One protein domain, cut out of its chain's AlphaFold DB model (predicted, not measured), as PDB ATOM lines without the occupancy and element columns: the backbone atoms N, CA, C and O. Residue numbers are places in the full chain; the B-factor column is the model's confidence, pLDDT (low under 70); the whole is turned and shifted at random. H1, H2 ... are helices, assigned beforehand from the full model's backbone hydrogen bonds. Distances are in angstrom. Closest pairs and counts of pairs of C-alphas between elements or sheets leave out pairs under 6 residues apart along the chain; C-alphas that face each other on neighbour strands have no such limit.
ATOM      1  N   THR A   2     116.131  15.823 -26.035       93.19
ATOM      2  CA  THR A   2     115.216  15.057 -26.900       93.19
ATOM      3  C   THR A   2     114.399  14.001 -26.159       93.19
ATOM      4  O   THR A   2     113.179  13.988 -26.272       93.19
ATOM      5  N   LEU A   3     115.043  13.158 -25.346       95.56
ATOM      6  CA  LEU A   3     114.342  12.137 -24.556       95.56
ATOM      7  C   LEU A   3     113.360  12.741 -23.549       95.56
ATOM      8  O   LEU A   3     112.268  12.214 -23.373       95.56
ATOM      9  N   LEU A   4     113.725  13.858 -22.916       94.25
ATOM     10  CA  LEU A   4     112.881  14.528 -21.929       94.25
ATOM     11  C   LEU A   4     111.632  15.121 -22.587       94.25
ATOM     12  O   LEU A   4     110.519  14.885 -22.126       94.25
ATOM     13  N   THR A   5     111.812  15.853 -23.688       93.56
ATOM     14  CA  THR A   5     110.698  16.453 -24.430       93.56
ATOM     15  C   THR A   5     109.812  15.379 -25.051       93.56
ATOM     16  O   THR A   5     108.592  15.504 -25.036       93.56
ATOM     17  N   PHE A   6     110.403  14.286 -25.541       95.25
ATOM     18  CA  PHE A   6     109.656  13.141 -26.051       95.25
ATOM     19  C   PHE A   6     108.831  12.464 -24.949       95.25
ATOM     20  O   PHE A   6     107.629  12.267 -25.116       95.25
ATOM     21  N   ALA A   7     109.439  12.181 -23.794       95.06
ATOM     22  CA  ALA A   7     108.736  11.618 -22.646       95.06
ATOM     23  C   ALA A   7     107.600  12.533 -22.162       95.06
ATOM     24  O   ALA A   7     106.529  12.042 -21.816       95.06
ATOM     25  N   GLN A   8     107.792  13.855 -22.189       94.88
ATOM     26  CA  GLN A   8     106.746  14.822 -21.855       94.88
ATOM     27  C   GLN A   8     105.562  14.763 -22.831       94.88
ATOM     28  O   GLN A   8     104.415  14.831 -22.392       94.88
ATOM     29  N   VAL A   9     105.817  14.599 -24.131       94.94
ATOM     30  CA  VAL A   9     104.763  14.413 -25.143       94.94
ATOM     31  C   VAL A   9     104.006  13.107 -24.887       94.94
ATOM     32  O   VAL A   9     102.781  13.123 -24.799       94.94
ATOM     33  N   VAL A  10     104.712  11.992 -24.685       96.38
ATOM     34  CA  VAL A  10     104.082  10.691 -24.390       96.38
ATOM     35  C   VAL A  10     103.243  10.761 -23.110       96.38
ATOM     36  O   VAL A  10     102.080  10.366 -23.121       96.38
ATOM     37  N   ALA A  11     103.789  11.321 -22.028       95.69
ATOM     38  CA  ALA A  11     103.074  11.516 -20.767       95.69
ATOM     39  C   ALA A  11     101.767  12.297 -20.966       95.69
ATOM     40  O   ALA A  11     100.714  11.900 -20.460       95.69
ATOM     41  N   ARG A  12     101.819  13.369 -21.763       94.94
ATOM     42  CA  ARG A  12     100.677  14.252 -21.992       94.94
ATOM     43  C   ARG A  12      99.569  13.590 -22.794       94.94
ATOM     44  O   ARG A  12      98.409  13.728 -22.428       94.94
ATOM     45  N   TYR A  13      99.912  12.898 -23.876       96.44
ATOM     46  CA  TYR A  13      98.910  12.359 -24.798       96.44
ATOM     47  C   TYR A  13      98.447  10.943 -24.447       96.44
ATOM     48  O   TYR A  13      97.313  10.597 -24.757       96.44
ATOM     49  N   VAL A  14      99.284  10.133 -23.791       97.00
ATOM     50  CA  VAL A  14      98.942   8.746 -23.429       97.00
ATOM     51  C   VAL A  14      98.405   8.656 -22.003       97.00
ATOM     52  O   VAL A  14      97.419   7.971 -21.757       97.00
ATOM     53  N   PHE A  15      99.032   9.365 -21.061       95.69
ATOM     54  CA  PHE A  15      98.724   9.256 -19.630       95.69
ATOM     55  C   PHE A  15      97.942  10.457 -19.082       95.69
ATOM     56  O   PHE A  15      97.653  10.500 -17.889       95.69
ATOM     57  N   ASN A  16      97.611  11.437 -19.935       94.25
ATOM     58  CA  ASN A  16      96.966  12.698 -19.555       94.25
ATOM     59  C   ASN A  16      97.680  13.418 -18.387       94.25
ATOM     60  O   ASN A  16      97.055  14.071 -17.554       94.25
ATOM     61  N   TYR A  17      99.007  13.277 -18.312       93.94
ATOM     62  CA  TYR A  17      99.856  13.836 -17.262       93.94
ATOM     63  C   TYR A  17     100.942  14.718 -17.878       93.94
ATOM     64  O   TYR A  17     101.498  14.398 -18.922       93.94
ATOM     65  N   SER A  18     101.271  15.848 -17.254       90.00
ATOM     66  CA  SER A  18     102.300  16.763 -17.763       90.00
ATOM     67  C   SER A  18     103.310  17.111 -16.680       90.00
ATOM     68  O   SER A  18     102.950  17.570 -15.600       90.00
ATOM     69  N   PHE A  19     104.593  16.939 -16.996       92.81
ATOM     70  CA  PHE A  19     105.686  17.396 -16.145       92.81
ATOM     71  C   PHE A  19     105.774  18.927 -16.192       92.81
ATOM     72  O   PHE A  19     106.174  19.489 -17.211       92.81
ATOM     73  N   VAL A  20     105.425  19.597 -15.092       92.38
ATOM     74  CA  VAL A  20     105.486  21.068 -14.987       92.38
ATOM     75  C   VAL A  20     106.927  21.572 -15.156       92.38
ATOM     76  O   VAL A  20     107.187  22.482 -15.932       92.38
ATOM     77  N   TRP A  21     107.887  20.878 -14.545       93.88
ATOM     78  CA  TRP A  21     109.314  21.214 -14.577       93.88
ATOM     79  C   TRP A  21     110.020  20.929 -15.911       93.88
ATOM     80  O   TRP A  21     111.151  21.372 -16.125       93.88
ATOM     81  N   ALA A  22     109.414  20.162 -16.822       93.31
ATOM     82  CA  ALA A  22     110.129  19.687 -18.006       93.31
ATOM     83  C   ALA A  22     110.488  20.819 -18.977       93.31
ATOM     84  O   ALA A  22     111.542  20.750 -19.613       93.31
ATOM     85  N   LEU A  23     109.678  21.882 -19.049       91.81
ATOM     86  CA  LEU A  23     109.993  23.062 -19.858       91.81
ATOM     87  C   LEU A  23     111.225  23.795 -19.313       91.81
ATOM     88  O   LEU A  23     112.160  24.067 -20.065       91.81
ATOM     89  N   GLU A  24     111.251  24.060 -18.006       93.25
ATOM     90  CA  GLU A  24     112.362  24.749 -17.348       93.25
ATOM     91  C   GLU A  24     113.657  23.932 -17.454       93.25
ATOM     92  O   GLU A  24     114.689  24.464 -17.873       93.25
ATOM     93  N   LEU A  25     113.606  22.613 -17.206       94.62
ATOM     94  CA  LEU A  25     114.776  21.749 -17.376       94.62
ATOM     95  C   LEU A  25     115.239  21.729 -18.833       94.62
ATOM     96  O   LEU A  25     116.442  21.746 -19.096       94.62
ATOM     97  N   THR A  26     114.303  21.735 -19.784       94.94
ATOM     98  CA  THR A  26     114.642  21.777 -21.205       94.94
ATOM     99  C   THR A  26     115.345  23.094 -21.571       94.94
ATOM    100  O   THR A  26     116.330  23.091 -22.305       94.94
ATOM    101  N   GLY A  27     114.933  24.227 -21.004       94.12
ATOM    102  CA  GLY A  27     115.671  25.483 -21.160       94.12
ATOM    103  C   GLY A  27     117.103  25.385 -20.622       94.12
ATOM    104  O   GLY A  27     118.055  25.804 -21.287       94.12
ATOM    105  N   VAL A  28     117.275  24.756 -19.454       95.00
ATOM    106  CA  VAL A  28     118.592  24.560 -18.834       95.00
ATOM    107  C   VAL A  28     119.502  23.705 -19.702       95.00
ATOM    108  O   VAL A  28     120.578  24.173 -20.068       95.00
ATOM    109  N   MET A  29     119.116  22.475 -20.071       95.06
ATOM    110  CA  MET A  29     120.052  21.648 -20.848       95.06
ATOM    111  C   MET A  29     120.325  22.247 -22.239       95.06
ATOM    112  O   MET A  29     121.376  21.958 -22.803       95.06
ATOM    113  N   PHE A  30     119.438  23.097 -22.776       95.50
ATOM    114  CA  PHE A  30     119.656  23.752 -24.066       95.50
ATOM    115  C   PHE A  30     120.734  24.825 -23.954       95.50
ATOM    116  O   PHE A  30     121.662  24.849 -24.759       95.50
ATOM    117  N   ALA A  31     120.682  25.642 -22.898       95.38
ATOM    118  CA  ALA A  31     121.754  26.579 -22.585       95.38
ATOM    119  C   ALA A  31     123.097  25.848 -22.403       95.38
ATOM    120  O   ALA A  31     124.099  26.240 -23.000       95.38
ATOM    121  N   TRP A  32     123.112  24.742 -21.650       95.62
ATOM    122  CA  TRP A  32     124.305  23.899 -21.479       95.62
ATOM    123  C   TRP A  32     124.831  23.331 -22.793       95.62
ATOM    124  O   TRP A  32     126.036  23.384 -23.037       95.62
ATOM    125  N   LEU A  33     123.947  22.862 -23.667       95.38
ATOM    126  CA  LEU A  33     124.319  22.385 -24.991       95.38
ATOM    127  C   LEU A  33     124.940  23.497 -25.843       95.38
ATOM    128  O   LEU A  33     125.982  23.266 -26.449       95.38
ATOM    129  N   ILE A  34     124.358  24.699 -25.865       94.25
ATOM    130  CA  ILE A  34     124.876  25.824 -26.659       94.25
ATOM    131  C   ILE A  34     126.260  26.245 -26.172       94.25
ATOM    132  O   ILE A  34     127.187  26.352 -26.970       94.25
ATOM    133  N   PHE A  35     126.419  26.488 -24.871       94.44
ATOM    134  CA  PHE A  35     127.668  27.029 -24.337       94.44
ATOM    135  C   PHE A  35     128.821  26.023 -24.405       94.44
ATOM    136  O   PHE A  35     129.940  26.393 -24.765       94.44
ATOM    137  N   LEU A  36     128.561  24.743 -24.125       93.62
ATOM    138  CA  LEU A  36     129.566  23.693 -24.308       93.62
ATOM    139  C   LEU A  36     129.833  23.427 -25.796       93.62
ATOM    140  O   LEU A  36     130.987  23.280 -26.204       93.62
ATOM    141  N   GLY A  37     128.779  23.425 -26.616       92.44
ATOM    142  CA  GLY A  37     128.857  23.246 -28.063       92.44
ATOM    143  C   GLY A  37     129.659  24.346 -28.750       92.44
ATOM    144  O   GLY A  37     130.463  24.049 -29.625       92.44
ATOM    145  N   MET A  38     129.541  25.596 -28.298       91.62
ATOM    146  CA  MET A  38     130.334  26.723 -28.794       91.62
ATOM    147  C   MET A  38     131.836  26.476 -28.608       91.62
ATOM    148  O   MET A  38     132.612  26.631 -29.549       91.62
ATOM    149  N   SER A  39     132.259  26.025 -27.421       90.56
ATOM    150  CA  SER A  39     133.667  25.686 -27.180       90.56
ATOM    151  C   SER A  39     134.144  24.524 -28.058       90.56
ATOM    152  O   SER A  39     135.293  24.534 -28.514       90.56
ATOM    153  N   TYR A  40     133.286  23.532 -28.304       89.31
ATOM    154  CA  TYR A  40     133.599  22.416 -29.193       89.31
ATOM    155  C   TYR A  40     133.663  22.843 -30.668       89.31
ATOM    156  O   TYR A  40     134.558  22.405 -31.385       89.31
ATOM    157  N   GLY A  41     132.799  23.759 -31.109       87.00
ATOM    158  CA  GLY A  41     132.810  24.302 -32.469       87.00
ATOM    159  C   GLY A  41     134.146  24.958 -32.826       87.00
ATOM    160  O   GLY A  41     134.680  24.720 -33.905       87.00
ATOM    161  N   VAL A  42     134.759  25.676 -31.876       85.56
ATOM    162  CA  VAL A  42     136.115  26.235 -32.045       85.56
ATOM    163  C   VAL A  42     137.178  25.138 -32.181       85.56
ATOM    164  O   VAL A  42     138.164  25.327 -32.885       85.56
ATOM    165  N   ARG A  43     137.000  23.980 -31.530       82.31
ATOM    166  CA  ARG A  43     137.933  22.846 -31.655       82.31
ATOM    167  C   ARG A  43     137.878  22.210 -33.045       82.31
ATOM    168  O   ARG A  43     138.927  21.794 -33.524       82.31
ATOM    169  N   VAL A  44     136.690  22.097 -33.632       82.00
ATOM    170  CA  VAL A  44     136.487  21.459 -34.946       82.00
ATOM    171  C   VAL A  44     136.681  22.450 -36.102       82.00
ATOM    172  O   VAL A  44     136.830  22.038 -37.240       82.00
ATOM    173  N   GLY A  45     136.757  23.754 -35.822       73.44
ATOM    174  CA  GLY A  45     136.924  24.761 -36.872       73.44
ATOM    175  C   GLY A  45     135.618  25.081 -37.602       73.44
ATOM    176  O   GLY A  45     135.634  25.474 -38.758       73.44
ATOM    177  N   ALA A  46     134.472  24.973 -36.923       74.69
ATOM    178  CA  ALA A  46     133.149  25.174 -37.525       74.69
ATOM    179  C   ALA A  46     132.833  26.639 -37.936       74.69
ATOM    180  O   ALA A  46     131.725  26.938 -38.377       74.69
ATOM    181  N   HIS A  47     133.774  27.582 -37.800       72.81
ATOM    182  CA  HIS A  47     133.601  29.003 -38.145       72.81
ATOM    183  C   HIS A  47     134.000  29.324 -39.604       72.81
ATOM    184  O   HIS A  47     134.614  30.352 -39.891       72.81
ATOM    185  N   ILE A  48     133.534  28.477 -40.526       57.78
ATOM    186  CA  ILE A  48     133.876  28.413 -41.961       57.78
ATOM    187  C   ILE A  48     133.712  29.758 -42.705       57.78
ATOM    188  O   ILE A  48     134.439  30.054 -43.655       57.78
ATOM    189  N   GLY A  49     132.770  30.610 -42.283       60.88
ATOM    190  CA  GLY A  49     132.465  31.875 -42.967       60.88
ATOM    191  C   GLY A  49     133.602  32.905 -42.938       60.88
ATOM    192  O   GLY A  49     133.820  33.612 -43.921       60.88
ATOM    193  N   VAL A  50     134.358  32.975 -41.839       65.81
ATOM    194  CA  VAL A  50     135.528  33.868 -41.742       65.81
ATOM    195  C   VAL A  50     136.725  33.268 -42.486       65.81
ATOM    196  O   VAL A  50     137.544  34.002 -43.040       65.81
ATOM    197  N   ASP A  51     136.783  31.941 -42.593       69.06
ATOM    198  CA  ASP A  51     137.882  31.237 -43.250       69.06
ATOM    199  C   ASP A  51     137.930  31.510 -44.753       69.06
ATOM    200  O   ASP A  51     139.011  31.733 -45.301       69.06
ATOM    201  N   ALA A  52     136.775  31.567 -45.428       71.12
ATOM    202  CA  ALA A  52     136.712  31.904 -46.851       71.12
ATOM    203  C   ALA A  52     137.304  33.297 -47.139       71.12
ATOM    204  O   ALA A  52     138.078  33.455 -48.083       71.12
ATOM    205  N   ALA A  53     137.007  34.285 -46.288       75.88
ATOM    206  CA  ALA A  53     137.544  35.639 -46.408       75.88
ATOM    207  C   ALA A  53     139.063  35.686 -46.165       75.88
ATOM    208  O   ALA A  53     139.788  36.380 -46.876       75.88
ATOM    209  N   ILE A  54     139.563  34.917 -45.191       76.75
ATOM    210  CA  ILE A  54     140.994  34.868 -44.859       76.75
ATOM    211  C   ILE A  54     141.809  34.172 -45.961       76.75
ATOM    212  O   ILE A  54     142.947  34.571 -46.209       76.75
ATOM    213  N   ARG A  55     141.240  33.187 -46.671       74.12
ATOM    214  CA  ARG A  55     141.913  32.485 -47.784       74.12
ATOM    215  C   ARG A  55     142.213  33.375 -48.994       74.12
ATOM    216  O   ARG A  55     143.116  33.055 -49.760       74.12
ATOM    217  N   LEU A  56     141.493  34.487 -49.160       81.31
ATOM    218  CA  LEU A  56     141.763  35.480 -50.210       81.31
ATOM    219  C   LEU A  56     142.986  36.361 -49.891       81.31
ATOM    220  O   LEU A  56     143.506  37.041 -50.774       81.31
ATOM    221  N   LEU A  57     143.454  36.365 -48.638       79.75
ATOM    222  CA  LEU A  57     144.598  37.158 -48.192       79.75
ATOM    223  C   LEU A  57     145.913  36.376 -48.345       79.75
ATOM    224  O   LEU A  57     145.977  35.163 -48.162       79.75
ATOM    225  N   GLY A  58     147.017  37.086 -48.596       82.19
ATOM    226  CA  GLY A  58     148.353  36.479 -48.570       82.19
ATOM    227  C   GLY A  58     148.728  35.942 -47.177       82.19
ATOM    228  O   GLY A  58     148.288  36.481 -46.160       82.19
ATOM    229  N   ARG A  59     149.617  34.930 -47.110       78.38
ATOM    230  CA  ARG A  59     150.018  34.212 -45.869       78.38
ATOM    231  C   ARG A  59     150.295  35.121 -44.658       78.38
ATOM    232  O   ARG A  59     149.922  34.790 -43.537       78.38
ATOM    233  N   ARG A  60     150.956  36.268 -44.865       81.56
ATOM    234  CA  ARG A  60     151.301  37.214 -43.783       81.56
ATOM    235  C   ARG A  60     150.094  38.016 -43.283       81.56
ATOM    236  O   ARG A  60     149.938  38.174 -42.077       81.56
ATOM    237  N   ALA A  61     149.242  38.483 -44.196       84.81
ATOM    238  CA  ALA A  61     148.038  39.240 -43.856       84.81
ATOM    239  C   ALA A  61     146.994  38.343 -43.176       84.81
ATOM    240  O   ALA A  61     146.458  38.717 -42.136       84.81
ATOM    241  N   ALA A  62     146.796  37.123 -43.686       82.00
ATOM    242  CA  ALA A  62     145.931  36.115 -43.079       82.00
ATOM    243  C   ALA A  62     146.320  35.814 -41.620       82.00
ATOM    244  O   ALA A  62     145.470  35.800 -40.731       82.00
ATOM    245  N   ARG A  63     147.624  35.654 -41.350       82.25
ATOM    246  CA  ARG A  63     148.141  35.436 -39.990       82.25
ATOM    247  C   ARG A  63     147.891  36.635 -39.073       82.25
ATOM    248  O   ARG A  63     147.458  36.438 -37.942       82.25
ATOM    249  N   ALA A  64     148.145  37.858 -39.540       86.75
ATOM    250  CA  ALA A  64     147.914  39.065 -38.746       86.75
ATOM    251  C   ALA A  64     146.430  39.224 -38.372       86.75
ATOM    252  O   ALA A  64     146.111  39.433 -37.203       86.75
ATOM    253  N   VAL A  65     145.528  39.037 -39.341       87.81
ATOM    254  CA  VAL A  65     144.075  39.070 -39.111       87.81
ATOM    255  C   VAL A  65     143.650  37.974 -38.134       87.81
ATOM    256  O   VAL A  65     142.907  38.258 -37.198       87.81
ATOM    257  N   GLY A  66     144.170  36.751 -38.285       86.62
ATOM    258  CA  GLY A  66     143.894  35.645 -37.368       86.62
ATOM    259  C   GLY A  66     144.322  35.935 -35.926       86.62
ATOM    260  O   GLY A  66     143.573  35.647 -34.996       86.62
ATOM    261  N   ILE A  67     145.491  36.554 -35.724       88.56
ATOM    262  CA  ILE A  67     145.974  36.958 -34.392       88.56
ATOM    263  C   ILE A  67     145.051  38.016 -33.782       88.56
ATOM    264  O   ILE A  67     144.638  37.879 -32.630       88.56
ATOM    265  N   VAL A  68     144.685  39.049 -34.547       91.31
ATOM    266  CA  VAL A  68     143.782  40.110 -34.076       91.31
ATOM    267  C   VAL A  68     142.406  39.539 -33.728       91.31
ATOM    268  O   VAL A  68     141.895  39.800 -32.637       91.31
ATOM    269  N   ALA A  69     141.838  38.699 -34.592       89.75
ATOM    270  CA  ALA A  69     140.558  38.042 -34.353       89.75
ATOM    271  C   ALA A  69     140.607  37.153 -33.100       89.75
ATOM    272  O   ALA A  69     139.818  37.352 -32.178       89.75
ATOM    273  N   ALA A  70     141.583  36.242 -33.011       89.94
ATOM    274  CA  ALA A  70     141.731  35.351 -31.863       89.94
ATOM    275  C   ALA A  70     141.954  36.131 -30.557       89.94
ATOM    276  O   ALA A  70     141.339  35.806 -29.546       89.94
ATOM    277  N   SER A  71     142.768  37.191 -30.573       92.94
ATOM    278  CA  SER A  71     142.989  38.035 -29.391       92.94
ATOM    279  C   SER A  71     141.710  38.748 -28.933       92.94
ATOM    280  O   SER A  71     141.414  38.764 -27.738       92.94
ATOM    281  N   THR A  72     140.902  39.245 -29.873       94.38
ATOM    282  CA  THR A  72     139.609  39.881 -29.584       94.38
ATOM    283  C   THR A  72     138.620  38.866 -29.008       94.38
ATOM    284  O   THR A  72     137.944  39.155 -28.021       94.38
ATOM    285  N   CYS A  73     138.578  37.649 -29.559       93.12
ATOM    286  CA  CYS A  73     137.760  36.556 -29.035       93.12
ATOM    287  C   CYS A  73     138.176  36.152 -27.614       93.12
ATOM    288  O   CYS A  73     137.305  35.978 -26.764       93.12
ATOM    289  N   VAL A  74     139.481  36.045 -27.325       95.06
ATOM    290  CA  VAL A  74     139.979  35.782 -25.963       95.06
ATOM    291  C   VAL A  74     139.566  36.906 -25.017       95.06
ATOM    292  O   VAL A  74     139.017  36.625 -23.955       95.06
ATOM    293  N   ALA A  75     139.784  38.167 -25.399       97.19
ATOM    294  CA  ALA A  75     139.435  39.317 -24.571       97.19
ATOM    295  C   ALA A  75     137.936  39.335 -24.238       97.19
ATOM    296  O   ALA A  75     137.563  39.437 -23.070       97.19
ATOM    297  N   TYR A  76     137.078  39.151 -25.244       96.62
ATOM    298  CA  TYR A  76     135.633  39.065 -25.049       96.62
ATOM    299  C   TYR A  76     135.241  37.884 -24.154       96.62
ATOM    300  O   TYR A  76     134.477  38.053 -23.206       96.62
ATOM    301  N   ALA A  77     135.803  36.696 -24.392       96.19
ATOM    302  CA  ALA A  77     135.494  35.518 -23.593       96.19
ATOM    303  C   ALA A  77     135.906  35.685 -22.121       96.19
ATOM    304  O   ALA A  77     135.155  35.302 -21.222       96.19
ATOM    305  N   VAL A  78     137.048  36.322 -21.850       97.56
ATOM    306  CA  VAL A  78     137.485  36.657 -20.486       97.56
ATOM    307  C   VAL A  78     136.545  37.676 -19.842       97.56
ATOM    308  O   VAL A  78     136.101  37.453 -18.716       97.56
ATOM    309  N   LEU A  79     136.182  38.749 -20.554       97.81
ATOM    310  CA  LEU A  79     135.234  39.754 -20.057       97.81
ATOM    311  C   LEU A  79     133.900  39.118 -19.651       97.81
ATOM    312  O   LEU A  79     133.408  39.361 -18.548       97.81
ATOM    313  N   VAL A  80     133.341  38.255 -20.503       97.00
ATOM    314  CA  VAL A  80     132.074  37.572 -20.211       97.00
ATOM    315  C   VAL A  80     132.232  36.530 -19.104       97.00
ATOM    316  O   VAL A  80     131.319  36.359 -18.304       97.00
ATOM    317  N   THR A  81     133.387  35.876 -18.974       97.44
ATOM    318  CA  THR A  81     133.657  34.961 -17.851       97.44
ATOM    319  C   THR A  81     133.652  35.705 -16.510       97.44
ATOM    320  O   THR A  81     133.048  35.242 -15.539       97.44
ATOM    321  N   ILE A  82     134.271  36.888 -16.450       97.81
ATOM    322  CA  ILE A  82     134.286  37.738 -15.249       97.81
ATOM    323  C   ILE A  82     132.874  38.267 -14.948       97.81
ATOM    324  O   ILE A  82     132.381  38.127 -13.830       97.81
ATOM    325  N   GLY A  83     132.176  38.813 -15.948       97.12
ATOM    326  CA  GLY A  83     130.793  39.271 -15.777       97.12
ATOM    327  C   GLY A  83     129.839  38.133 -15.390       97.12
ATOM    328  O   GLY A  83     128.988  38.293 -14.516       97.12
ATOM    329  N   GLY A  84     130.021  36.952 -15.977       96.38
ATOM    330  CA  GLY A  84     129.237  35.752 -15.703       96.38
ATOM    331  C   GLY A  84     129.456  35.216 -14.291       96.38
ATOM    332  O   GLY A  84     128.491  34.856 -13.622       96.38
ATOM    333  N   THR A  85     130.693  35.217 -13.791       96.56
ATOM    334  CA  THR A  85     130.979  34.830 -12.396       96.56
ATOM    335  C   THR A  85     130.381  35.823 -11.403       96.56
ATOM    336  O   THR A  85     129.779  35.400 -10.417       96.56
ATOM    337  N   GLN A  86     130.453  37.130 -11.677       96.75
ATOM    338  CA  GLN A  86     129.770  38.146 -10.867       96.75
ATOM    339  C   GLN A  86     128.247  37.962 -10.876       96.75
ATOM    340  O   GLN A  86     127.602  38.069  -9.834       96.75
ATOM    341  N   TYR A  87     127.670  37.660 -12.041       94.56
ATOM    342  CA  TYR A  87     126.241  37.406 -12.184       94.56
ATOM    343  C   TYR A  87     125.797  36.176 -11.384       94.56
ATOM    344  O   TYR A  87     124.846  36.259 -10.609       94.56
ATOM    345  N   VAL A  88     126.517  35.057 -11.502       95.94
ATOM    346  CA  VAL A  88     126.221  33.840 -10.733       95.94
ATOM    347  C   VAL A  88     126.364  34.085  -9.233       95.94
ATOM    348  O   VAL A  88     125.510  33.640  -8.471       95.94
ATOM    349  N   ARG A  89     127.385  34.838  -8.804       94.81
ATOM    350  CA  ARG A  89     127.567  35.187  -7.391       94.81
ATOM    351  C   ARG A  89     126.387  35.990  -6.845       94.81
ATOM    352  O   ARG A  89     125.848  35.627  -5.811       94.81
ATOM    353  N   LYS A  90     125.899  36.987  -7.588       93.50
ATOM    354  CA  LYS A  90     124.678  37.716  -7.207       93.50
ATOM    355  C   LYS A  90     123.462  36.793  -7.100       93.50
ATOM    356  O   LYS A  90     122.661  36.948  -6.190       93.50
ATOM    357  N   MET A  91     123.316  35.833  -8.013       92.31
ATOM    358  CA  MET A  91     122.220  34.855  -7.951       92.31
ATOM    359  C   MET A  91     122.338  33.916  -6.748       92.31
ATOM    360  O   MET A  91     121.316  33.503  -6.206       92.31
ATOM    361  N   TYR A  92     123.560  33.588  -6.331       92.56
ATOM    362  CA  TYR A  92     123.813  32.833  -5.109       92.56
ATOM    363  C   TYR A  92     123.401  33.637  -3.870       92.56
ATOM    364  O   TYR A  92     122.625  33.137  -3.063       92.56
ATOM    365  N   ASP A  93     123.837  34.897  -3.776       93.00
ATOM    366  CA  ASP A  93     123.538  35.780  -2.639       93.00
ATOM    367  C   ASP A  93     122.028  36.042  -2.488       93.00
ATOM    368  O   ASP A  93     121.508  36.144  -1.382       93.00
ATOM    369  N   VAL A  94     121.312  36.127  -3.612       92.88
ATOM    370  CA  VAL A  94     119.860  36.344  -3.657       92.88
ATOM    371  C   VAL A  94     119.062  35.092  -3.250       92.88
ATOM    372  O   VAL A  94     117.932  35.216  -2.785       92.88
ATOM    373  N   GLY A  95     119.620  33.888  -3.411       89.19
ATOM    374  CA  GLY A  95     119.018  32.649  -2.898       89.19
ATOM    375  C   GLY A  95     117.680  32.238  -3.530       89.19
ATOM    376  O   GLY A  95     116.976  31.400  -2.971       89.19
ATOM    377  N   ILE A  96     117.311  32.801  -4.685       88.75
ATOM    378  CA  ILE A  96     116.062  32.455  -5.380       88.75
ATOM    379  C   ILE A  96     116.135  31.017  -5.928       88.75
ATOM    380  O   ILE A  96     117.189  30.544  -6.369       88.75
ATOM    381  N   LEU A  97     114.995  30.325  -5.903       91.62
ATOM    382  CA  LEU A  97     114.799  29.002  -6.494       91.62
ATOM    383  C   LEU A  97     114.250  29.100  -7.921       91.62
ATOM    384  O   LEU A  97     113.730  30.128  -8.354       91.62
ATOM    385  N   MET A  98     114.390  28.016  -8.669       90.19
ATOM    386  CA  MET A  98     113.716  27.822  -9.948       90.19
ATOM    387  C   MET A  98     112.193  27.856  -9.805       90.19
ATOM    388  O   MET A  98     111.658  27.647  -8.718       90.19
ATOM    389  N   GLN A  99     111.507  28.206 -10.895       89.50
ATOM    390  CA  GLN A  99     110.068  28.468 -10.844       89.50
ATOM    391  C   GLN A  99     109.287  27.174 -10.616       89.50
ATOM    392  O   GLN A  99     108.376  27.136  -9.793       89.50
ATOM    393  N   ASP A 100     109.693  26.111 -11.308       91.12
ATOM    394  CA  ASP A 100     108.989  24.834 -11.328       91.12
ATOM    395  C   ASP A 100     109.805  23.720 -10.643       91.12
ATOM    396  O   ASP A 100     109.365  22.569 -10.573       91.12
ATOM    397  N   MET A 101     110.996  24.043 -10.118       89.62
ATOM    398  CA  MET A 101     111.898  23.104  -9.445       89.62
ATOM    399  C   MET A 101     112.496  23.672  -8.149       89.62
ATOM    400  O   MET A 101     112.921  24.826  -8.118       89.62
ATOM    401  N   PRO A 102     112.667  22.850  -7.094       89.88
ATOM    402  CA  PRO A 102     113.325  23.252  -5.847       89.88
ATOM    403  C   PRO A 102     114.859  23.276  -5.997       89.88
ATOM    404  O   PRO A 102     115.597  22.748  -5.168       89.88
ATOM    405  N   VAL A 103     115.352  23.852  -7.092       90.62
ATOM    406  CA  VAL A 103     116.774  23.949  -7.428       90.62
ATOM    407  C   VAL A 103     117.190  25.407  -7.362       90.62
ATOM    408  O   VAL A 103     116.519  26.288  -7.897       90.62
ATOM    409  N   ALA A 104     118.322  25.672  -6.714       92.75
ATOM    410  CA  ALA A 104     118.852  27.019  -6.614       92.75
ATOM    411  C   ALA A 104     119.266  27.545  -7.992       92.75
ATOM    412  O   ALA A 104     120.019  26.920  -8.741       92.75
ATOM    413  N   GLN A 105     118.793  28.741  -8.308       91.19
ATOM    414  CA  GLN A 105     118.807  29.306  -9.652       91.19
ATOM    415  C   GLN A 105     120.229  29.682 -10.140       91.19
ATOM    416  O   GLN A 105     120.444  29.945 -11.324       91.19
ATOM    417  N   TRP A 106     121.225  29.700  -9.247       92.69
ATOM    418  CA  TRP A 106     122.638  29.913  -9.581       92.69
ATOM    419  C   TRP A 106     123.293  28.674 -10.214       92.69
ATOM    420  O   TRP A 106     124.170  28.837 -11.061       92.69
ATOM    421  N   ILE A 107     122.837  27.456  -9.877       93.38
ATOM    422  CA  ILE A 107     123.419  26.195 -10.374       93.38
ATOM    423  C   ILE A 107     123.318  26.118 -11.904       93.38
ATOM    424  O   ILE A 107     124.340  25.931 -12.566       93.38
ATOM    425  N   PRO A 108     122.143  26.337 -12.523       93.69
ATOM    426  CA  PRO A 108     122.006  26.229 -13.973       93.69
ATOM    427  C   PRO A 108     122.728  27.353 -14.711       93.69
ATOM    428  O   PRO A 108     123.156  27.167 -15.846       93.69
ATOM    429  N   ARG A 109     122.900  28.505 -14.052       93.38
ATOM    430  CA  ARG A 109     123.558  29.697 -14.599       93.38
ATOM    431  C   ARG A 109     125.078  29.632 -14.563       93.38
ATOM    432  O   ARG A 109     125.710  30.415 -15.267       93.38
ATOM    433  N   LEU A 110     125.668  28.672 -13.844       95.69
ATOM    434  CA  LEU A 110     127.110  28.392 -13.898       95.69
ATOM    435  C   LEU A 110     127.607  28.091 -15.310       95.69
ATOM    436  O   LEU A 110     128.776  28.323 -15.609       95.69
ATOM    437  N   VAL A 111     126.721  27.618 -16.185       96.12
ATOM    438  CA  VAL A 111     127.038  27.378 -17.590       96.12
ATOM    439  C   VAL A 111     127.622  28.604 -18.284       96.12
ATOM    440  O   VAL A 111     128.489  28.457 -19.136       96.12
ATOM    441  N   LEU A 112     127.187  29.812 -17.912       95.00
ATOM    442  CA  LEU A 112     127.629  31.041 -18.553       95.00
ATOM    443  C   LEU A 112     129.130  31.288 -18.313       95.00
ATOM    444  O   LEU A 112     129.880  31.295 -19.291       95.00
ATOM    445  N   PRO A 113     129.619  31.437 -17.062       96.12
ATOM    446  CA  PRO A 113     131.052  31.581 -16.834       96.12
ATOM    447  C   PRO A 113     131.841  30.339 -17.258       96.12
ATOM    448  O   PRO A 113     132.943  30.482 -17.775       96.12
ATOM    449  N   LEU A 114     131.292  29.131 -17.095       96.75
ATOM    450  CA  LEU A 114     131.985  27.898 -17.478       96.75
ATOM    451  C   LEU A 114     132.198  27.798 -18.997       96.75
ATOM    452  O   LEU A 114     133.299  27.500 -19.455       96.75
ATOM    453  N   GLY A 115     131.157  28.068 -19.783       95.75
ATOM    454  CA  GLY A 115     131.194  28.012 -21.240       95.75
ATOM    455  C   GLY A 115     132.163  29.028 -21.828       95.75
ATOM    456  O   GLY A 115     132.994  28.677 -22.664       95.75
ATOM    457  N   PHE A 116     132.120  30.270 -21.338       96.12
ATOM    458  CA  PHE A 116     133.047  31.310 -21.783       96.12
ATOM    459  C   PHE A 116     134.481  31.094 -21.288       96.12
ATOM    460  O   PHE A 116     135.413  31.396 -22.032       96.12
ATOM    461  N   ALA A 117     134.687  30.496 -20.111       96.50
ATOM    462  CA  ALA A 117     136.024  30.112 -19.661       96.50
ATOM    463  C   ALA A 117     136.635  29.049 -20.587       96.50
ATOM    464  O   ALA A 117     137.776  29.183 -21.030       96.50
ATOM    465  N   LEU A 118     135.861  28.019 -20.943       95.69
ATOM    466  CA  LEU A 118     136.284  26.997 -21.905       95.69
ATOM    467  C   LEU A 118     136.567  27.605 -23.283       95.69
ATOM    468  O   LEU A 118     137.579  27.279 -23.909       95.69
ATOM    469  N   LEU A 119     135.715  28.523 -23.740       94.69
ATOM    470  CA  LEU A 119     135.904  29.249 -24.992       94.69
ATOM    471  C   LEU A 119     137.207  30.065 -24.987       94.69
ATOM    472  O   LEU A 119     137.984  29.982 -25.940       94.69
ATOM    473  N   ALA A 120     137.479  30.791 -23.899       95.19
ATOM    474  CA  ALA A 120     138.705  31.562 -23.723       95.19
ATOM    475  C   ALA A 120     139.942  30.662 -23.812       95.19
ATOM    476  O   ALA A 120     140.868  30.973 -24.557       95.19
ATOM    477  N   LEU A 121     139.937  29.509 -23.132       95.00
ATOM    478  CA  LEU A 121     141.035  28.538 -23.190       95.00
ATOM    479  C   LEU A 121     141.273  28.011 -24.613       95.00
ATOM    480  O   LEU A 121     142.419  27.859 -25.038       95.00
ATOM    481  N   ARG A 122     140.205  27.750 -25.376       91.31
ATOM    482  CA  ARG A 122     140.322  27.277 -26.763       91.31
ATOM    483  C   ARG A 122     140.912  28.340 -27.679       91.31
ATOM    484  O   ARG A 122     141.867  28.037 -28.393       91.31
ATOM    485  N   PHE A 123     140.412  29.573 -27.623       91.25
ATOM    486  CA  PHE A 123     140.970  30.663 -28.423       91.25
ATOM    487  C   PHE A 123     142.387  31.041 -27.998       91.25
ATOM    488  O   PHE A 123     143.197  31.374 -28.859       91.25
ATOM    489  N   LEU A 124     142.735  30.909 -26.716       93.25
ATOM    490  CA  LEU A 124     144.110  31.081 -26.252       93.25
ATOM    491  C   LEU A 124     145.041  30.047 -26.906       93.25
ATOM    492  O   LEU A 124     146.126  30.391 -27.366       93.25
ATOM    493  N   GLY A 125     144.589  28.795 -27.024       90.88
ATOM    494  CA  GLY A 125     145.314  27.746 -27.741       90.88
ATOM    495  C   GLY A 125     145.451  27.999 -29.250       90.88
ATOM    496  O   GLY A 125     146.463  27.620 -29.839       90.88
ATOM    497  N   VAL A 126     144.460  28.637 -29.882       87.50
ATOM    498  CA  VAL A 126     144.533  29.070 -31.293       87.50
ATOM    499  C   VAL A 126     145.524  30.224 -31.450       87.50
ATOM    500  O   VAL A 126     146.404  30.170 -32.307       87.50
ATOM    501  N   LEU A 127     145.440  31.230 -30.578       89.69
ATOM    502  CA  LEU A 127     146.344  32.377 -30.552       89.69
ATOM    503  C   LEU A 127     147.799  31.938 -30.342       89.69
ATOM    504  O   LEU A 127     148.692  32.408 -31.042       89.69
ATOM    505  N   TRP A 128     148.041  30.990 -29.434       89.62
ATOM    506  CA  TRP A 128     149.375  30.444 -29.184       89.62
ATOM    507  C   TRP A 128     149.982  29.776 -30.425       89.62
ATOM    508  O   TRP A 128     151.143  30.019 -30.751       89.62
ATOM    509  N   ARG A 129     149.193  28.974 -31.152       85.44
ATOM    510  CA  ARG A 129     149.626  28.339 -32.410       85.44
ATOM    511  C   ARG A 129     149.935  29.373 -33.494       85.44
ATOM    512  O   ARG A 129     150.983  29.299 -34.131       85.44
ATOM    513  N   LEU A 130     149.074  30.382 -33.639       85.38
ATOM    514  CA  LEU A 130     149.276  31.499 -34.567       85.38
ATOM    515  C   LEU A 130     150.578  32.268 -34.291       85.38
ATOM    516  O   LEU A 130     151.294  32.623 -35.229       85.38
ATOM    517  N   LEU A 131     150.890  32.509 -33.014       86.75
ATOM    518  CA  LEU A 131     152.101  33.214 -32.582       86.75
ATOM    519  C   LEU A 131     153.374  32.389 -32.790       86.75
ATOM    520  O   LEU A 131     154.400  32.942 -33.177       86.75
ATOM    521  N   ARG A 132     153.314  31.070 -32.569       87.00
ATOM    522  CA  ARG A 132     154.454  30.164 -32.772       87.00
ATOM    523  C   ARG A 132     154.805  29.976 -34.254       87.00
ATOM    524  O   ARG A 132     155.869  29.461 -34.576       87.00
ATOM    525  N   GLY A 133     153.950  30.461 -35.154       71.75
ATOM    526  CA  GLY A 133     154.193  30.441 -36.588       71.75
ATOM    527  C   GLY A 133     153.936  29.086 -37.235       71.75
ATOM    528  O   GLY A 133     154.250  28.957 -38.421       71.75
ATOM    529  N   ASP A 134     153.338  28.143 -36.496       67.25
ATOM    530  CA  ASP A 134     152.837  26.886 -37.048       67.25
ATOM    531  C   ASP A 134     151.933  27.202 -38.241       67.25
ATOM    532  O   ASP A 134     151.203  28.206 -38.242       67.25
ATOM    533  N   GLU A 135     152.025  26.388 -39.299       53.59
ATOM    534  CA  GLU A 135     151.076  26.508 -40.396       53.59
ATOM    535  C   GLU A 135     149.683  26.384 -39.804       53.59
ATOM    536  O   GLU A 135     149.314  25.413 -39.143       53.59
ATOM    537  N   VAL A 136     148.930  27.454 -40.002       51.72
ATOM    538  CA  VAL A 136     147.555  27.564 -39.588       51.72
ATOM    539  C   VAL A 136     146.771  26.675 -40.538       51.72
ATOM    540  O   VAL A 136     146.152  27.134 -41.491       51.72
ATOM    541  N   HIS A 137     146.809  25.375 -40.271       45.88
ATOM    542  CA  HIS A 137     145.769  24.454 -40.677       45.88
ATOM    543  C   HIS A 137     144.550  24.787 -39.797       45.88
ATOM    544  O   HIS A 137     144.202  24.075 -38.862       45.88
ATOM    545  N   LEU A 138     143.985  25.986 -40.010       49.94
ATOM    546  CA  LEU A 138     142.677  26.387 -39.475       49.94
ATOM    547  C   LEU A 138     141.554  25.653 -40.212       49.94
ATOM    548  O   LEU A 138     140.406  25.709 -39.799       49.94
ATOM    549  N   LEU A 139     141.901  25.023 -41.332       51.41
ATOM    550  CA  LEU A 139     141.005  24.268 -42.163       51.41
ATOM    551  C   LEU A 139     140.693  22.959 -41.447       51.41
ATOM    552  O   LEU A 139     141.516  22.051 -41.421       51.41
ATOM    553  N   GLY A 140     139.473  22.835 -40.932       48.75
ATOM    554  CA  GLY A 140     138.777  21.590 -41.201       48.75
ATOM    555  C   GLY A 140     138.796  21.450 -42.716       48.75
ATOM    556  O   GLY A 140     138.130  22.211 -43.423       48.75
ATOM    557  N   ASP A 141     139.612  20.539 -43.229       53.44
ATOM    558  CA  ASP A 141     139.567  20.129 -44.624       53.44
ATOM    559  C   ASP A 141     138.253  19.358 -44.864       53.44
ATOM    560  O   ASP A 141     138.219  18.489 -45.700       53.44
ATOM    561  N   GLU A 142     137.132  19.681 -44.196       56.97
ATOM    562  CA  GLU A 142     135.824  19.041 -44.397       56.97
ATOM    563  C   GLU A 142     135.407  19.104 -45.868       56.97
ATOM    564  O   GLU A 142     134.768  18.192 -46.370       56.97
ATOM    565  N   ALA A 143     135.809  20.157 -46.588       56.47
ATOM    566  CA  ALA A 143     135.609  20.246 -48.029       56.47
ATOM    567  C   ALA A 143     136.523  19.294 -48.822       56.47
ATOM    568  O   ALA A 143     136.093  18.807 -49.858       56.47
ATOM    569  N   ARG A 144     137.762  19.027 -48.375       58.16
ATOM    570  CA  ARG A 144     138.655  18.039 -49.007       58.16
ATOM    571  C   ARG A 144     138.307  16.618 -48.574       58.16
ATOM    572  O   ARG A 144     138.139  15.807 -49.463       58.16
ATOM    573  N   ASP A 145     138.047  16.358 -47.299       63.78
ATOM    574  CA  ASP A 145     137.519  15.098 -46.767       63.78
ATOM    575  C   ASP A 145     136.187  14.727 -47.439       63.78
ATOM    576  O   ASP A 145     135.991  13.577 -47.813       63.78
ATOM    577  N   ALA A 146     135.272  15.682 -47.668       63.22
ATOM    578  CA  ALA A 146     134.034  15.417 -48.410       63.22
ATOM    579  C   ALA A 146     134.274  15.171 -49.910       63.22
ATOM    580  O   ALA A 146     133.522  14.425 -50.532       63.22
ATOM    581  N   LEU A 147     135.294  15.800 -50.504       67.81
ATOM    582  CA  LEU A 147     135.694  15.530 -51.888       67.81
ATOM    583  C   LEU A 147     136.426  14.186 -52.019       67.81
ATOM    584  O   LEU A 147     136.216  13.509 -53.016       67.81
ATOM    585  N   GLU A 148     137.225  13.789 -51.028       72.12
ATOM    586  CA  GLU A 148     137.901  12.491 -50.944       72.12
ATOM    587  C   GLU A 148     136.884  11.368 -50.714       72.12
ATOM    588  O   GLU A 148     136.904  10.397 -51.455       72.12
ATOM    589  N   LEU A 149     135.911  11.542 -49.810       72.06
ATOM    590  CA  LEU A 149     134.787  10.608 -49.638       72.06
ATOM    591  C   LEU A 149     133.956  10.450 -50.915       72.06
ATOM    592  O   LEU A 149     133.544   9.346 -51.252       72.06
ATOM    593  N   LYS A 150     133.706  11.549 -51.639       70.44
ATOM    594  CA  LYS A 150     132.986  11.488 -52.915       70.44
ATOM    595  C   LYS A 150     133.815  10.811 -54.011       70.44
ATOM    596  O   LYS A 150     133.247  10.106 -54.835       70.44
ATOM    597  N   ALA A 151     135.129  11.030 -54.027       72.38
ATOM    598  CA  ALA A 151     136.031  10.362 -54.958       72.38
ATOM    599  C   ALA A 151     136.114   8.848 -54.684       72.38
ATOM    600  O   ALA A 151     136.057   8.075 -55.633       72.38
ATOM    601  N   ASP A 152     136.147   8.431 -53.413       69.25
ATOM    602  CA  ASP A 152     136.102   7.017 -53.002       69.25
ATOM    603  C   ASP A 152     134.765   6.343 -53.378       69.25
ATOM    604  O   ASP A 152     134.755   5.207 -53.853       69.25
ATOM    605  N   ASP A 153     133.631   7.045 -53.228       66.69
ATOM    606  CA  ASP A 153     132.309   6.560 -53.666       66.69
ATOM    607  C   ASP A 153     132.216   6.411 -55.201       66.69
ATOM    608  O   ASP A 153     131.547   5.499 -55.696       66.69
ATOM    609  N   ASP A 154     132.882   7.287 -55.963       64.81
ATOM    610  CA  ASP A 154     132.929   7.230 -57.433       64.81
ATOM    611  C   ASP A 154     133.906   6.142 -57.952       64.81
ATOM    612  O   ASP A 154     133.723   5.640 -59.066       64.81
ATOM    613  N   GLU A 155     134.913   5.740 -57.162       64.00
ATOM    614  CA  GLU A 155     135.884   4.676 -57.486       64.00
ATOM    615  C   GLU A 155     135.456   3.267 -57.023       64.00
ATOM    616  O   GLU A 155     136.071   2.270 -57.422       64.00
ATOM    617  N   ALA A 156     134.379   3.142 -56.241       58.94
ATOM    618  CA  ALA A 156     133.867   1.851 -55.793       58.94
ATOM    619  C   ALA A 156     133.355   0.996 -56.981       58.94
ATOM    620  O   ALA A 156     132.449   1.415 -57.713       58.94
TER     621      ALA A 156
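What this domain is: This is residues 2 to 156 of the 158 residues of the protein "TRAP transporter small permease" of Burkholderiaceae bacterium (UniProt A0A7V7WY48). Three long helices, H4, H6 and H2, lie side by side in a flat, staggered row with H6 in the middle; H1 folds back beside the first part of H2, H3 folds back beside the first part of H4, and residues 143 to 156, nearly the whole of H7, stick out as a free arm. H5 is a short turn just before H6, beside the last part of H4. The printed part has 155 residues with seven named helices, in the order H1 to H7, and no named strand; its class is all helix. It is loose, with a radius of gyration of the C-alphas of 21.5 A, and its outline is flat, spanning 60 by 51 by 19 A.

Where its parts are: The longest helix, H4, takes residues 59 to 94 and measures 51.9 A from C-alpha 59 at (150.018, 34.212, -45.869) to C-alpha 94 at (119.860, 36.344, -3.657). H6 takes residues 111 to 132, 31.5 A. H2 takes residues 22 to 44, 31.4 A, with a kink of 28 degrees near residue 38. H1 is residues 2 to 14, 17.8 A, beginning at C-alpha 2 at (115.216, 15.057, -26.900). H3 is residues 48 to 55, H5 residues 106 to 109, and H7 residues 142 to 155, 19.4 A, ending at C-alpha 155 at (135.884, 4.676, -57.486).

How they stand to each other: H4 is the hub, touching H3, H5 and H6. H4 and H6 touch at a shallow tilt of 22 degrees, opposite ways, the closest C-alphas being those of Thr 81 and Pro 113, 4.4 A apart. H6 and H2 touch at a shallow tilt of 5 degrees, the same way, closest at the C-alphas of Ser 39 and Leu 119, 4.7 A. H2 and H4 are apart. H3 and H4 form a helical hairpin and only just touch, with 3 pairs of C-alphas within 8 A, closest at Ile 54 and Ala 62, 5.4 A; H4 uses residues 62 to 65 alone. With residues 88 to 92 alone, H4 touches H5, the closest C-alphas being those of Met 91 and Trp 106, 5.2 A. H5 and H6 meet only through their link. H1 and H2 form a helical hairpin at a shallow tilt of 24 degrees, closest at the C-alphas of Leu 4 and Ala 22, 7.0 A. H7 touches no helix. In H1, H4, H6 and H7 every O i to N i+4 pair is within hydrogen-bond range; in H2 it is 17 of 19, in H3 3 of 4, and H5 is too short for such a pair.

The domain as a whole: The two C-alphas farthest apart, those of Val 94 and Glu 155, are 64.5 A apart. The printed part has no cut, and its one long link is H4 to H5, 11 residues. Mean pLDDT of the printed part is 85.9, with residues 48 to 51, 134 to 147 and 152 to 156 under 70.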